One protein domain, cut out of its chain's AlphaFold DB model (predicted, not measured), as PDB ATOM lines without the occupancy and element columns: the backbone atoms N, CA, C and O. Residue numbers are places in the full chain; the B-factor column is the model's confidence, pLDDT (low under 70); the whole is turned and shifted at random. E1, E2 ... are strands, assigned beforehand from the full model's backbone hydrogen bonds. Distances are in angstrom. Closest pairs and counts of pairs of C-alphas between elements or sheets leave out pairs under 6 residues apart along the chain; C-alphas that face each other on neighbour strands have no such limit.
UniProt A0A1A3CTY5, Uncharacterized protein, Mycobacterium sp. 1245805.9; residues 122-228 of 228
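This is residues 122 to 228 of the 228 residues of an uncharacterized protein of Mycobacterium sp. 1245805.9 (UniProt A0A1A3CTY5). With little regular structure, the chain winds in long flattened turns, stacked like a solenoid into a rod two layers thick. E1, E2 and E3 lie side by side near one end of one layer; short parallel pairings join residues 152 to 153, 188 to 189 and 219 to 220 in the other. The 107 printed residues have no named helix and three strands, one parallel sheet ordered E1, E2, E3; the class is all strand, with 9 residues in named elements. It is only just compact, close to loose, radius of gyration of the C-alphas 15.4 A, spanning 54 by 17 by 11 A.

E1, residues 144 to 146, is parallel to E2, residues 177 to 179, at 4 degrees; C-alphas 144 and 177 face each other at 4.7 A, and N 178 and O 144 are within hydrogen-bond range, 2.8 A. E2 is parallel to E3, residues 211 to 213, at 2 degrees; N 212 and O 177 are 2.9 A apart.

E1 begins at C-alpha 144 (37.082, -51.413, -26.277) and spans 6.8 A, E2 7.0 A and E3 7.2 A, ending at C-alpha 213 (28.483, -48.685, -18.897).

The C-alphas farthest apart, of Ser 165 and Phe 183, are 53.6 A apart. Both links are long; the printed part has no cut. No printed residue is under 70 in pLDDT.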
ATOM      1  N   GLY A 122      41.690 -49.141 -25.281       70.50
ATOM      2  CA  GLY A 122      41.428 -48.408 -26.520       70.50
ATOM      3  C   GLY A 122      41.266 -49.347 -27.716       70.50
ATOM      4  O   GLY A 122      42.128 -50.192 -27.957       70.50
ATOM      5  N   GLY A 123      40.195 -49.215 -28.492       72.12
ATOM      6  CA  GLY A 123      40.108 -49.845 -29.809       72.12
ATOM      7  C   GLY A 123      41.108 -49.217 -30.785       72.12
ATOM      8  O   GLY A 123      41.400 -48.027 -30.678       72.12
ATOM      9  N   GLY A 124      41.645 -49.994 -31.729       74.44
ATOM     10  CA  GLY A 124      42.488 -49.422 -32.787       74.44
ATOM     11  C   GLY A 124      41.676 -48.545 -33.745       74.44
ATOM     12  O   GLY A 124      40.461 -48.694 -33.840       74.44
ATOM     13  N   ALA A 125      42.314 -47.667 -34.507       84.25
ATOM     14  CA  ALA A 125      41.645 -46.932 -35.577       84.25
ATOM     15  C   ALA A 125      41.497 -47.783 -36.850       84.25
ATOM     16  O   ALA A 125      42.391 -48.551 -37.213       84.25
ATOM     17  N   GLY A 126      40.375 -47.634 -37.551       83.19
ATOM     18  CA  GLY A 126      40.183 -48.224 -38.872       83.19
ATOM     19  C   GLY A 126      41.133 -47.610 -39.902       83.19
ATOM     20  O   GLY A 126      41.462 -46.424 -39.851       83.19
ATOM     21  N   GLY A 127      41.579 -48.415 -40.860       83.00
ATOM     22  CA  GLY A 127      42.452 -47.973 -41.941       83.00
ATOM     23  C   GLY A 127      41.718 -47.086 -42.940       83.00
ATOM     24  O   GLY A 127      40.526 -47.255 -43.180       83.00
ATOM     25  N   THR A 128      42.412 -46.147 -43.571       89.81
ATOM     26  CA  THR A 128      41.800 -45.307 -44.609       89.81
ATOM     27  C   THR A 128      41.580 -46.080 -45.907       89.81
ATOM     28  O   THR A 128      42.364 -46.961 -46.271       89.81
ATOM     29  N   GLY A 129      40.521 -45.733 -46.632       88.00
ATOM     30  CA  GLY A 129      40.277 -46.230 -47.978       88.00
ATOM     31  C   GLY A 129      41.300 -45.698 -48.981       88.00
ATOM     32  O   GLY A 129      41.745 -44.552 -48.916       88.00
ATOM     33  N   GLY A 130      41.675 -46.534 -49.942       85.88
ATOM     34  CA  GLY A 130      42.600 -46.186 -51.012       85.88
ATOM     35  C   GLY A 130      41.967 -45.266 -52.052       85.88
ATOM     36  O   GLY A 130      40.754 -45.263 -52.265       85.88
ATOM     37  N   THR A 131      42.792 -44.498 -52.758       89.62
ATOM     38  CA  THR A 131      42.323 -43.673 -53.880       89.62
ATOM     39  C   THR A 131      42.160 -44.503 -55.153       89.62
ATOM     40  O   THR A 131      42.985 -45.382 -55.421       89.62
ATOM     41  N   GLY A 132      41.183 -44.185 -55.997       87.81
ATOM     42  CA  GLY A 132      41.077 -44.791 -57.326       87.81
ATOM     43  C   GLY A 132      40.046 -44.123 -58.222       87.81
ATOM     44  O   GLY A 132      39.580 -43.036 -57.906       87.81
ATOM     45  N   ALA A 133      39.665 -44.756 -59.335       89.06
ATOM     46  CA  ALA A 133      38.573 -44.264 -60.187       89.06
ATOM     47  C   ALA A 133      37.285 -44.064 -59.369       89.06
ATOM     48  O   ALA A 133      36.597 -43.060 -59.517       89.06
ATOM     49  N   SER A 134      37.025 -44.974 -58.430       90.12
ATOM     50  CA  SER A 134      36.187 -44.723 -57.251       90.12
ATOM     51  C   SER A 134      37.042 -44.890 -56.001       90.12
ATOM     52  O   SER A 134      37.985 -45.689 -56.003       90.12
ATOM     53  N   GLY A 135      36.709 -44.158 -54.946       91.12
ATOM     54  CA  GLY A 135      37.390 -44.284 -53.665       91.12
ATOM     55  C   GLY A 135      37.085 -45.611 -52.974       91.12
ATOM     56  O   GLY A 135      35.971 -46.120 -53.067       91.12
ATOM     57  N   GLY A 136      38.071 -46.177 -52.282       91.44
ATOM     58  CA  GLY A 136      37.868 -47.334 -51.411       91.44
ATOM     59  C   GLY A 136      37.171 -46.937 -50.111       91.44
ATOM     60  O   GLY A 136      37.329 -45.812 -49.650       91.44
ATOM     61  N   ALA A 137      36.412 -47.840 -49.498       94.25
ATOM     62  CA  ALA A 137      35.831 -47.587 -48.178       94.25
ATOM     63  C   ALA A 137      36.918 -47.518 -47.090       94.25
ATOM     64  O   ALA A 137      37.935 -48.210 -47.187       94.25
ATOM     65  N   GLY A 138      36.698 -46.708 -46.058       92.44
ATOM     66  CA  GLY A 138      37.466 -46.776 -44.818       92.44
ATOM     67  C   GLY A 138      37.120 -48.026 -44.004       92.44
ATOM     68  O   GLY A 138      36.039 -48.596 -44.149       92.44
ATOM     69  N   GLY A 139      38.053 -48.472 -43.168       88.38
ATOM     70  CA  GLY A 139      37.885 -49.608 -42.266       88.38
ATOM     71  C   GLY A 139      37.158 -49.228 -40.980       88.38
ATOM     72  O   GLY A 139      37.113 -48.061 -40.597       88.38
ATOM     73  N   THR A 140      36.606 -50.213 -40.283       91.00
ATOM     74  CA  THR A 140      35.915 -49.981 -39.007       91.00
ATOM     75  C   THR A 140      36.894 -49.752 -37.854       91.00
ATOM     76  O   THR A 140      38.003 -50.298 -37.829       91.00
ATOM     77  N   GLY A 141      36.481 -48.929 -36.890       87.19
ATOM     78  CA  GLY A 141      37.193 -48.727 -35.636       87.19
ATOM     79  C   GLY A 141      37.080 -49.931 -34.698       87.19
ATOM     80  O   GLY A 141      36.065 -50.625 -34.639       87.19
ATOM     81  N   GLY A 142      38.135 -50.179 -33.932       83.12
ATOM     82  CA  GLY A 142      38.237 -51.296 -33.004       83.12
ATOM     83  C   GLY A 142      37.371 -51.120 -31.761       83.12
ATOM     84  O   GLY A 142      37.042 -50.014 -31.343       83.12
ATOM     85  N   GLN A 143      37.026 -52.227 -31.118       87.06
ATOM     86  CA  GLN A 143      36.214 -52.213 -29.904       87.06
ATOM     87  C   GLN A 143      37.079 -52.147 -28.643       87.06
ATOM     88  O   GLN A 143      38.140 -52.778 -28.564       87.06
ATOM     89  N   ALA A 144      36.562 -51.459 -27.629       84.94
ATOM     90  CA  ALA A 144      37.082 -51.413 -26.277       84.94
ATOM     91  C   ALA A 144      36.085 -51.988 -25.274       84.94
ATOM     92  O   ALA A 144      34.963 -51.504 -25.142       84.94
ATOM     93  N   VAL A 145      36.502 -53.010 -24.523       85.19
ATOM     94  CA  VAL A 145      35.677 -53.602 -23.461       85.19
ATOM     95  C   VAL A 145      36.509 -53.795 -22.198       85.19
ATOM     96  O   VAL A 145      37.535 -54.477 -22.213       85.19
ATOM     97  N   THR A 146      36.050 -53.231 -21.081       78.31
ATOM     98  CA  THR A 146      36.719 -53.354 -19.778       78.31
ATOM     99  C   THR A 146      35.776 -53.854 -18.688       78.31
ATOM    100  O   THR A 146      34.610 -53.468 -18.596       78.31
ATOM    101  N   ASN A 147      36.317 -54.714 -17.826       77.31
ATOM    102  CA  ASN A 147      35.682 -55.127 -16.573       77.31
ATOM    103  C   ASN A 147      36.266 -54.357 -15.372       77.31
ATOM    104  O   ASN A 147      35.902 -54.625 -14.229       77.31
ATOM    105  N   GLY A 148      37.221 -53.453 -15.615       70.75
ATOM    106  CA  GLY A 148      37.922 -52.687 -14.591       70.75
ATOM    107  C   GLY A 148      37.307 -51.311 -14.315       70.75
ATOM    108  O   GLY A 148      36.213 -50.976 -14.763       70.75
ATOM    109  N   PHE A 149      38.057 -50.499 -13.570       75.44
ATOM    110  CA  PHE A 149      37.734 -49.099 -13.249       75.44
ATOM    111  C   PHE A 149      38.376 -48.095 -14.224       75.44
ATOM    112  O   PHE A 149      38.455 -46.909 -13.915       75.44
ATOM    113  N   GLY A 150      38.907 -48.576 -15.351       78.50
ATOM    114  CA  GLY A 150      39.506 -47.750 -16.399       78.50
ATOM    115  C   GLY A 150      38.489 -47.308 -17.437       78.50
ATOM    116  O   GLY A 150      37.446 -47.946 -17.583       78.50
ATOM    117  N   ASN A 151      38.804 -46.234 -18.162       84.12
ATOM    118  CA  ASN A 151      38.000 -45.803 -19.303       84.12
ATOM    119  C   ASN A 151      38.062 -46.844 -20.433       84.12
ATOM    120  O   ASN A 151      39.064 -47.554 -20.589       84.12
ATOM    121  N   ALA A 152      36.978 -46.921 -21.202       87.25
ATOM    122  CA  ALA A 152      36.897 -47.696 -22.432       87.25
ATOM    123  C   ALA A 152      36.654 -46.733 -23.589       87.25
ATOM    124  O   ALA A 152      35.632 -46.054 -23.590       87.25
ATOM    125  N   ASP A 153      37.558 -46.705 -24.562       88.50
ATOM    126  CA  ASP A 153      37.478 -45.796 -25.701       88.50
ATOM    127  C   ASP A 153      37.469 -46.611 -27.000       88.50
ATOM    128  O   ASP A 153      38.431 -47.301 -27.336       88.50
ATOM    129  N   GLY A 154      36.352 -46.579 -27.720       86.94
ATOM    130  CA  GLY A 154      36.216 -47.199 -29.028       86.94
ATOM    131  C   GLY A 154      37.145 -46.530 -30.036       86.94
ATOM    132  O   GLY A 154      37.408 -45.330 -29.979       86.94
ATOM    133  N   GLY A 155      37.660 -47.313 -30.972       88.00
ATOM    134  CA  GLY A 155      38.538 -46.818 -32.017       88.00
ATOM    135  C   GLY A 155      37.787 -45.997 -33.058       88.00
ATOM    136  O   GLY A 155      36.634 -46.278 -33.356       88.00
ATOM    137  N   ARG A 156      38.420 -44.986 -33.646       93.12
ATOM    138  CA  ARG A 156      37.810 -44.205 -34.732       93.12
ATOM    139  C   ARG A 156      37.677 -45.051 -36.009       93.12
ATOM    140  O   ARG A 156      38.577 -45.831 -36.313       93.12
ATOM    141  N   GLY A 157      36.607 -44.868 -36.776       93.19
ATOM    142  CA  GLY A 157      36.491 -45.393 -38.136       93.19
ATOM    143  C   GLY A 157      37.467 -44.725 -39.113       93.19
ATOM    144  O   GLY A 157      37.820 -43.553 -38.979       93.19
ATOM    145  N   GLY A 158      37.928 -45.472 -40.110       93.38
ATOM    146  CA  GLY A 158      38.821 -44.969 -41.147       93.38
ATOM    147  C   GLY A 158      38.090 -44.071 -42.139       93.38
ATOM    148  O   GLY A 158      36.936 -44.315 -42.478       93.38
ATOM    149  N   ASP A 159      38.749 -43.034 -42.644       96.31
ATOM    150  CA  ASP A 159      38.157 -42.187 -43.680       96.31
ATOM    151  C   ASP A 159      38.088 -42.933 -45.030       96.31
ATOM    152  O   ASP A 159      38.951 -43.756 -45.355       96.31
ATOM    153  N   GLY A 160      37.075 -42.628 -45.838       95.25
ATOM    154  CA  GLY A 160      36.940 -43.125 -47.201       95.25
ATOM    155  C   GLY A 160      37.990 -42.539 -48.147       95.25
ATOM    156  O   GLY A 160      38.462 -41.413 -47.992       95.25
ATOM    157  N   GLY A 161      38.355 -43.305 -49.168       94.31
ATOM    158  CA  GLY A 161      39.329 -42.908 -50.177       94.31
ATOM    159  C   GLY A 161      38.770 -41.921 -51.199       94.31
ATOM    160  O   GLY A 161      37.576 -41.900 -51.487       94.31
ATOM    161  N   ALA A 162      39.642 -41.115 -51.800       94.81
ATOM    162  CA  ALA A 162      39.251 -40.190 -52.862       94.81
ATOM    163  C   ALA A 162      39.030 -40.900 -54.208       94.81
ATOM    164  O   ALA A 162      39.761 -41.829 -54.572       94.81
ATOM    165  N   ALA A 163      38.064 -40.412 -54.978       93.00
ATOM    166  CA  ALA A 163      37.819 -40.814 -56.353       93.00
ATOM    167  C   ALA A 163      38.443 -39.832 -57.351       93.00
ATOM    168  O   ALA A 163      38.355 -38.619 -57.182       93.00
ATOM    169  N   THR A 164      39.032 -40.347 -58.427       91.94
ATOM    170  CA  THR A 164      39.610 -39.525 -59.502       91.94
ATOM    171  C   THR A 164      38.604 -39.187 -60.599       91.94
ATOM    172  O   THR A 164      38.772 -38.182 -61.287       91.94
ATOM    173  N   SER A 165      37.565 -40.004 -60.779       90.50
ATOM    174  CA  SER A 165      36.538 -39.784 -61.808       90.50
ATOM    175  C   SER A 165      35.126 -40.235 -61.422       90.50
ATOM    176  O   SER A 165      34.182 -39.940 -62.152       90.50
ATOM    177  N   GLY A 166      34.963 -40.941 -60.302       90.94
ATOM    178  CA  GLY A 166      33.693 -41.502 -59.842       90.94
ATOM    179  C   GLY A 166      33.320 -41.089 -58.418       90.94
ATOM    180  O   GLY A 166      33.628 -39.982 -57.972       90.94
ATOM    181  N   VAL A 167      32.632 -41.993 -57.716       95.00
ATOM    182  CA  VAL A 167      32.117 -41.761 -56.359       95.00
ATOM    183  C   VAL A 167      33.220 -41.913 -55.316       95.00
ATOM    184  O   VAL A 167      34.003 -42.867 -55.386       95.00
ATOM    185  N   GLY A 168      33.271 -40.991 -54.355       95.81
ATOM    186  CA  GLY A 168      34.174 -41.076 -53.208       95.81
ATOM    187  C   GLY A 168      33.873 -42.280 -52.311       95.81
ATOM    188  O   GLY A 168      32.744 -42.763 -52.251       95.81
ATOM    189  N   GLY A 169      34.886 -42.797 -51.622       96.25
ATOM    190  CA  GLY A 169      34.725 -43.943 -50.730       96.25
ATOM    191  C   GLY A 169      33.895 -43.591 -49.499       96.25
ATOM    192  O   GLY A 169      33.947 -42.463 -49.025       96.25
ATOM    193  N   THR A 170      33.139 -44.529 -48.944       97.25
ATOM    194  CA  THR A 170      32.456 -44.293 -47.663       97.25
ATOM    195  C   THR A 170      33.460 -44.268 -46.513       97.25
ATOM    196  O   THR A 170      34.450 -45.003 -46.541       97.25
ATOM    197  N   GLY A 171      33.211 -43.448 -45.495       96.62
ATOM    198  CA  GLY A 171      33.891 -43.570 -44.209       96.62
ATOM    199  C   GLY A 171      33.519 -44.878 -43.510       96.62
ATOM    200  O   GLY A 171      32.485 -45.475 -43.808       96.62
ATOM    201  N   GLY A 172      34.381 -45.339 -42.611       95.88
ATOM    202  CA  GLY A 172      34.141 -46.499 -41.761       95.88
ATOM    203  C   GLY A 172      33.454 -46.114 -40.456       95.88
ATOM    204  O   GLY A 172      33.576 -44.983 -39.989       95.88
ATOM    205  N   ASP A 173      32.754 -47.062 -39.847       96.56
ATOM    206  CA  ASP A 173      32.070 -46.831 -38.576       96.56
ATOM    207  C   ASP A 173      33.052 -46.741 -37.405       96.56
ATOM    208  O   ASP A 173      34.105 -47.391 -37.383       96.56
ATOM    209  N   GLY A 174      32.680 -45.947 -36.408       93.81
ATOM    210  CA  GLY A 174      33.366 -45.876 -35.132       93.81
ATOM    211  C   GLY A 174      33.200 -47.142 -34.289       93.81
ATOM    212  O   GLY A 174      32.219 -47.880 -34.369       93.81
ATOM    213  N   GLY A 175      34.183 -47.388 -33.436       89.81
ATOM    214  CA  GLY A 175      34.288 -48.563 -32.588       89.81
ATOM    215  C   GLY A 175      33.441 -48.479 -31.322       89.81
ATOM    216  O   GLY A 175      33.126 -47.404 -30.810       89.81
ATOM    217  N   LEU A 176      33.090 -49.643 -30.782       92.12
ATOM    218  CA  LEU A 176      32.313 -49.755 -29.548       92.12
ATOM    219  C   LEU A 176      33.179 -49.512 -28.304       92.12
ATOM    220  O   LEU A 176      34.310 -49.983 -28.246       92.12
ATOM    221  N   ALA A 177      32.607 -48.889 -27.276       91.25
ATOM    222  CA  ALA A 177      33.131 -48.860 -25.914       91.25
ATOM    223  C   ALA A 177      32.142 -49.460 -24.910       91.25
ATOM    224  O   ALA A 177      30.993 -49.033 -24.810       91.25
ATOM    225  N   ALA A 178      32.585 -50.423 -24.103       91.00
ATOM    226  CA  ALA A 178      31.764 -50.994 -23.043       91.00
ATOM    227  C   ALA A 178      32.521 -51.171 -21.726       91.00
ATOM    228  O   ALA A 178      33.601 -51.759 -21.669       91.00
ATOM    229  N   ILE A 179      31.886 -50.740 -20.638       89.12
ATOM    230  CA  ILE A 179      32.299 -51.038 -19.267       89.12
ATOM    231  C   ILE A 179      31.273 -51.992 -18.658       89.12
ATOM    232  O   ILE A 179      30.124 -51.623 -18.425       89.12
ATOM    233  N   ALA A 180      31.677 -53.225 -18.364       88.56
ATOM    234  CA  ALA A 180      30.771 -54.234 -17.807       88.56
ATOM    235  C   ALA A 180      30.765 -54.284 -16.267       88.56
ATOM    236  O   ALA A 180      30.021 -55.061 -15.675       88.56
ATOM    237  N   SER A 181      31.575 -53.458 -15.599       84.94
ATOM    238  CA  SER A 181      31.613 -53.385 -14.135       84.94
ATOM    239  C   SER A 181      30.515 -52.479 -13.581       84.94
ATOM    240  O   SER A 181      30.501 -51.280 -13.854       84.94
ATOM    241  N   THR A 182      29.650 -53.033 -12.728       87.69
ATOM    242  CA  THR A 182      28.540 -52.317 -12.072       87.69
ATOM    243  C   THR A 182      28.979 -51.304 -11.014       87.69
ATOM    244  O   THR A 182      28.186 -50.477 -10.573       87.69
ATOM    245  N   PHE A 183      30.247 -51.339 -10.605       84.19
ATOM    246  CA  PHE A 183      30.807 -50.442  -9.589       84.19
ATOM    247  C   PHE A 183      31.751 -49.395 -10.188       84.19
ATOM    248  O   PHE A 183      32.348 -48.610  -9.453       84.19
ATOM    249  N   SER A 184      31.945 -49.403 -11.510       84.50
ATOM    250  CA  SER A 184      32.902 -48.517 -12.165       84.50
ATOM    251  C   SER A 184      32.366 -47.092 -12.282       84.50
ATOM    252  O   SER A 184      31.226 -46.880 -12.688       84.50
ATOM    253  N   ALA A 185      33.209 -46.112 -11.959       86.75
ATOM    254  CA  ALA A 185      32.958 -44.693 -12.220       86.75
ATOM    255  C   ALA A 185      33.614 -44.204 -13.526       86.75
ATOM    256  O   ALA A 185      33.621 -43.007 -13.801       86.75
ATOM    257  N   ALA A 186      34.193 -45.113 -14.314       87.88
ATOM    258  CA  ALA A 186      34.915 -44.772 -15.531       87.88
ATOM    259  C   ALA A 186      33.996 -44.410 -16.700       87.88
ATOM    260  O   ALA A 186      32.822 -44.774 -16.727       87.88
ATOM    261  N   THR A 187      34.553 -43.708 -17.680       90.44
ATOM    262  CA  THR A 187      33.813 -43.265 -18.865       90.44
ATOM    263  C   THR A 187      33.955 -44.273 -20.000       90.44
ATOM    264  O   THR A 187      35.059 -44.743 -20.276       90.44
ATOM    265  N   ALA A 188      32.835 -44.608 -20.641       92.00
ATOM    266  CA  ALA A 188      32.808 -45.319 -21.914       92.00
ATOM    267  C   ALA A 188      32.589 -44.309 -23.048       92.00
ATOM    268  O   ALA A 188      31.569 -43.615 -23.045       92.00
ATOM    269  N   THR A 189      33.509 -44.256 -24.008       94.44
ATOM    270  CA  THR A 189      33.482 -43.338 -25.154       94.44
ATOM    271  C   THR A 189      33.473 -44.134 -26.452       94.44
ATOM    272  O   THR A 189      34.441 -44.818 -26.757       94.44
ATOM    273  N   GLY A 190      32.399 -44.082 -27.230       93.06
ATOM    274  CA  GLY A 190      32.351 -44.691 -28.556       93.06
ATOM    275  C   GLY A 190      33.315 -43.967 -29.493       93.06
ATOM    276  O   GLY A 190      33.525 -42.764 -29.354       93.06
ATOM    277  N   GLY A 191      33.914 -44.686 -30.437       94.19
ATOM    278  CA  GLY A 191      34.811 -44.070 -31.413       94.19
ATOM    279  C   GLY A 191      34.040 -43.244 -32.435       94.19
ATOM    280  O   GLY A 191      32.917 -43.586 -32.770       94.19
ATOM    281  N   ASP A 192      34.614 -42.172 -32.968       96.75
ATOM    282  CA  ASP A 192      33.950 -41.418 -34.039       96.75
ATOM    283  C   ASP A 192      33.927 -42.207 -35.356       96.75
ATOM    284  O   ASP A 192      34.832 -42.997 -35.635       96.75
ATOM    285  N   GLY A 193      32.929 -41.945 -36.195       96.56
ATOM    286  CA  GLY A 193      32.907 -42.398 -37.581       96.56
ATOM    287  C   GLY A 193      33.976 -41.709 -38.435       96.56
ATOM    288  O   GLY A 193      34.405 -40.578 -38.172       96.56
ATOM    289  N   GLY A 194      34.409 -42.397 -39.486       97.06
ATOM    290  CA  GLY A 194      35.305 -41.872 -40.509       97.06
ATOM    291  C   GLY A 194      34.574 -40.953 -41.482       97.06
ATOM    292  O   GLY A 194      33.389 -41.123 -41.758       97.06
ATOM    293  N   ASN A 195      35.265 -39.968 -42.039       98.06
ATOM    294  CA  ASN A 195      34.691 -39.107 -43.067       98.06
ATOM    295  C   ASN A 195      34.552 -39.857 -44.396       98.06
ATOM    296  O   ASN A 195      35.336 -40.754 -44.703       98.06
ATOM    297  N   GLY A 196      33.587 -39.454 -45.214       96.81
ATOM    298  CA  GLY A 196      33.508 -39.866 -46.606       96.81
ATOM    299  C   GLY A 196      34.677 -39.310 -47.417       96.81
ATOM    300  O   GLY A 196      35.197 -38.226 -47.155       96.81
ATOM    301  N   GLY A 197      35.096 -40.068 -48.418       96.56
ATOM    302  CA  GLY A 197      36.097 -39.664 -49.388       96.56
ATOM    303  C   GLY A 197      35.522 -38.721 -50.438       96.56
ATOM    304  O   GLY A 197      34.329 -38.734 -50.734       96.56
ATOM    305  N   THR A 198      36.380 -37.913 -51.044       96.44
ATOM    306  CA  THR A 198      35.971 -36.958 -52.085       96.44
ATOM    307  C   THR A 198      35.659 -37.657 -53.411       96.44
ATOM    308  O   THR A 198      36.246 -38.692 -53.731       96.44
ATOM    309  N   GLY A 199      34.735 -37.108 -54.202       92.81
ATOM    310  CA  GLY A 199      34.339 -37.645 -55.509       92.81
ATOM    311  C   GLY A 199      33.180 -36.868 -56.129       92.81
ATOM    312  O   GLY A 199      32.766 -35.838 -55.601       92.81
ATOM    313  N   THR A 200      32.637 -37.342 -57.255       94.50
ATOM    314  CA  THR A 200      31.427 -36.746 -57.855       94.50
ATOM    315  C   THR A 200      30.353 -37.812 -58.118       94.50
ATOM    316  O   THR A 200      30.368 -38.439 -59.180       94.50
ATOM    317  N   PRO A 201      29.395 -38.016 -57.188       94.88
ATOM    318  CA  PRO A 201      29.312 -37.429 -55.839       94.88
ATOM    319  C   PRO A 201      30.407 -37.938 -54.883       94.88
ATOM    320  O   PRO A 201      31.049 -38.952 -55.150       94.88
ATOM    321  N   GLY A 202      30.640 -37.243 -53.771       96.56
ATOM    322  CA  GLY A 202      31.518 -37.754 -52.720       96.56
ATOM    323  C   GLY A 202      30.882 -38.887 -51.914       96.56
ATOM    324  O   GLY A 202      29.743 -39.298 -52.154       96.56
ATOM    325  N   GLY A 203      31.667 -39.445 -50.999       97.00
ATOM    326  CA  GLY A 203      31.290 -40.577 -50.169       97.00
ATOM    327  C   GLY A 203      30.492 -40.168 -48.936       97.00
ATOM    328  O   GLY A 203      30.607 -39.053 -48.426       97.00
ATOM    329  N   ALA A 204      29.689 -41.095 -48.418       98.12
ATOM    330  CA  ALA A 204      29.039 -40.903 -47.128       98.12
ATOM    331  C   ALA A 204      30.058 -40.986 -45.978       98.12
ATOM    332  O   ALA A 204      31.007 -41.763 -46.065       98.12
ATOM    333  N   GLY A 205      29.858 -40.210 -44.908       97.44
ATOM    334  CA  GLY A 205      30.556 -40.446 -43.644       97.44
ATOM    335  C   GLY A 205      30.069 -41.731 -42.973       97.44
ATOM    336  O   GLY A 205      28.975 -42.207 -43.278       97.44
ATOM    337  N   GLY A 206      30.896 -42.291 -42.096       97.44
ATOM    338  CA  GLY A 206      30.566 -43.450 -41.272       97.44
ATOM    339  C   GLY A 206      29.806 -43.062 -40.009       97.44
ATOM    340  O   GLY A 206      29.862 -41.913 -39.553       97.44
ATOM    341  N   ASP A 207      29.115 -44.029 -39.420       98.00
ATOM    342  CA  ASP A 207      28.389 -43.810 -38.178       98.00
ATOM    343  C   ASP A 207      29.346 -43.709 -36.983       98.00
ATOM    344  O   ASP A 207      30.450 -44.258 -36.970       98.00
ATOM    345  N   GLY A 208      28.910 -42.992 -35.948       96.38
ATOM    346  CA  GLY A 208      29.602 -42.973 -34.666       96.38
ATOM    347  C   GLY A 208      29.458 -44.298 -33.916       96.38
ATOM    348  O   GLY A 208      28.443 -44.988 -33.998       96.38
ATOM    349  N   GLY A 209      30.481 -44.636 -33.147       94.12
ATOM    350  CA  GLY A 209      30.557 -45.829 -32.324       94.12
ATOM    351  C   GLY A 209      29.658 -45.757 -31.095       94.12
ATOM    352  O   GLY A 209      29.363 -44.690 -30.553       94.12
ATOM    353  N   THR A 210      29.227 -46.926 -30.631       96.00
ATOM    354  CA  THR A 210      28.355 -47.031 -29.458       96.00
ATOM    355  C   THR A 210      29.151 -47.118 -28.160       96.00
ATOM    356  O   THR A 210      30.248 -47.663 -28.117       96.00
ATOM    357  N   ALA A 211      28.571 -46.617 -27.079       94.81
ATOM    358  CA  ALA A 211      29.128 -46.600 -25.744       94.81
ATOM    359  C   ALA A 211      28.110 -47.103 -24.723       94.81
ATOM    360  O   ALA A 211      26.912 -46.814 -24.817       94.81
ATOM    361  N   SER A 212      28.591 -47.842 -23.725       94.44
ATOM    362  CA  SER A 212      27.768 -48.368 -22.638       94.44
ATOM    363  C   SER A 212      28.572 -48.565 -21.355       94.44
ATOM    364  O   SER A 212      29.734 -48.969 -21.383       94.44
ATOM    365  N   THR A 213      27.939 -48.328 -20.209       92.88
ATOM    366  CA  THR A 213      28.483 -48.685 -18.897       92.88
ATOM    367  C   THR A 213      27.400 -49.331 -18.044       92.88
ATOM    368  O   THR A 213      26.264 -48.864 -18.009       92.88
ATOM    369  N   GLN A 214      27.749 -50.418 -17.355       92.06
ATOM    370  CA  GLN A 214      26.916 -50.985 -16.291       92.06
ATOM    371  C   GLN A 214      27.137 -50.275 -14.948       92.06
ATOM    372  O   GLN A 214      26.391 -50.518 -13.999       92.06
ATOM    373  N   GLY A 215      28.187 -49.455 -14.852       90.06
ATOM    374  CA  GLY A 215      28.561 -48.719 -13.653       90.06
ATOM    375  C   GLY A 215      27.857 -47.371 -13.517       90.06
ATOM    376  O   GLY A 215      26.858 -47.089 -14.170       90.06
ATOM    377  N   ILE A 216      28.414 -46.519 -12.657       90.44
ATOM    378  CA  ILE A 216      27.932 -45.152 -12.394       90.44
ATOM    379  C   ILE A 216      28.668 -44.083 -13.215       90.44
ATOM    380  O   ILE A 216      28.417 -42.892 -13.042       90.44
ATOM    381  N   GLY A 217      29.632 -44.492 -14.039       90.81
ATOM    382  CA  GLY A 217      30.416 -43.583 -14.866       90.81
ATOM    383  C   GLY A 217      29.655 -43.030 -16.072       90.81
ATOM    384  O   GLY A 217      28.481 -43.327 -16.288       90.81
ATOM    385  N   ALA A 218      30.321 -42.185 -16.857       94.06
ATOM    386  CA  ALA A 218      29.699 -41.518 -17.996       94.06
ATOM    387  C   ALA A 218      29.678 -42.397 -19.261       94.06
ATOM    388  O   ALA A 218      30.503 -43.294 -19.439       94.06
ATOM    389  N   VAL A 219      28.741 -42.091 -20.158       96.06
ATOM    390  CA  VAL A 219      28.623 -42.690 -21.494       96.06
ATOM    391  C   VAL A 219      28.653 -41.571 -22.523       96.06
ATOM    392  O   VAL A 219      27.864 -40.629 -22.437       96.06
ATOM    393  N   GLN A 220      29.549 -41.679 -23.495       96.44
ATOM    394  CA  GLN A 220      29.703 -40.736 -24.595       96.44
ATOM    395  C   GLN A 220      29.659 -41.516 -25.899       96.44
ATOM    396  O   GLN A 220      30.517 -42.350 -26.149       96.44
ATOM    397  N   GLN A 221      28.633 -41.285 -26.713       97.19
ATOM    398  CA  GLN A 221      28.565 -41.900 -28.036       97.19
ATOM    399  C   GLN A 221      29.582 -41.248 -28.972       97.19
ATOM    400  O   GLN A 221      29.899 -40.069 -28.807       97.19
ATOM    401  N   GLY A 222      30.049 -42.005 -29.960       95.94
ATOM    402  CA  GLY A 222      30.877 -41.474 -31.031       95.94
ATOM    403  C   GLY A 222      30.089 -40.526 -31.931       95.94
ATOM    404  O   GLY A 222      28.881 -40.693 -32.136       95.94
ATOM    405  N   ALA A 223      30.770 -39.530 -32.484       98.06
ATOM    406  CA  ALA A 223      30.193 -38.644 -33.483       98.06
ATOM    407  C   ALA A 223      30.156 -39.314 -34.865       98.06
ATOM    408  O   ALA A 223      30.982 -40.168 -35.182       98.06
ATOM    409  N   GLN A 224      29.210 -38.899 -35.707       97.44
ATOM    410  CA  GLN A 224      29.174 -39.304 -37.115       97.44
ATOM    411  C   GLN A 224      30.296 -38.630 -37.912       97.44
ATOM    412  O   GLN A 224      30.693 -37.497 -37.623       97.44
ATOM    413  N   GLY A 225      30.758 -39.310 -38.956       97.19
ATOM    414  CA  GLY A 225      31.662 -38.755 -39.949       97.19
ATOM    415  C   GLY A 225      30.960 -37.794 -40.908       97.19
ATOM    416  O   GLY A 225      29.763 -37.893 -41.174       97.19
ATOM    417  N   SER A 226      31.723 -36.858 -41.468       97.81
ATOM    418  CA  SER A 226      31.213 -35.923 -42.478       97.81
ATOM    419  C   SER A 226      31.138 -36.571 -43.865       97.81
ATOM    420  O   SER A 226      31.930 -37.457 -44.176       97.81
ATOM    421  N   HIS A 227      30.224 -36.105 -44.721       94.62
ATOM    422  CA  HIS A 227      30.199 -36.465 -46.147       94.62
ATOM    423  C   HIS A 227      31.350 -35.789 -46.918       94.62
ATOM    424  O   HIS A 227      31.797 -34.709 -46.521       94.62
ATOM    425  N   GLY A 228      31.811 -36.426 -48.002       86.44
ATOM    426  CA  GLY A 228      32.904 -35.954 -48.866       86.44
ATOM    427  C   GLY A 228      32.468 -35.317 -50.179       86.44
ATOM    428  O   GLY A 228      31.260 -35.362 -50.507       86.44
TER     429      GLY A 228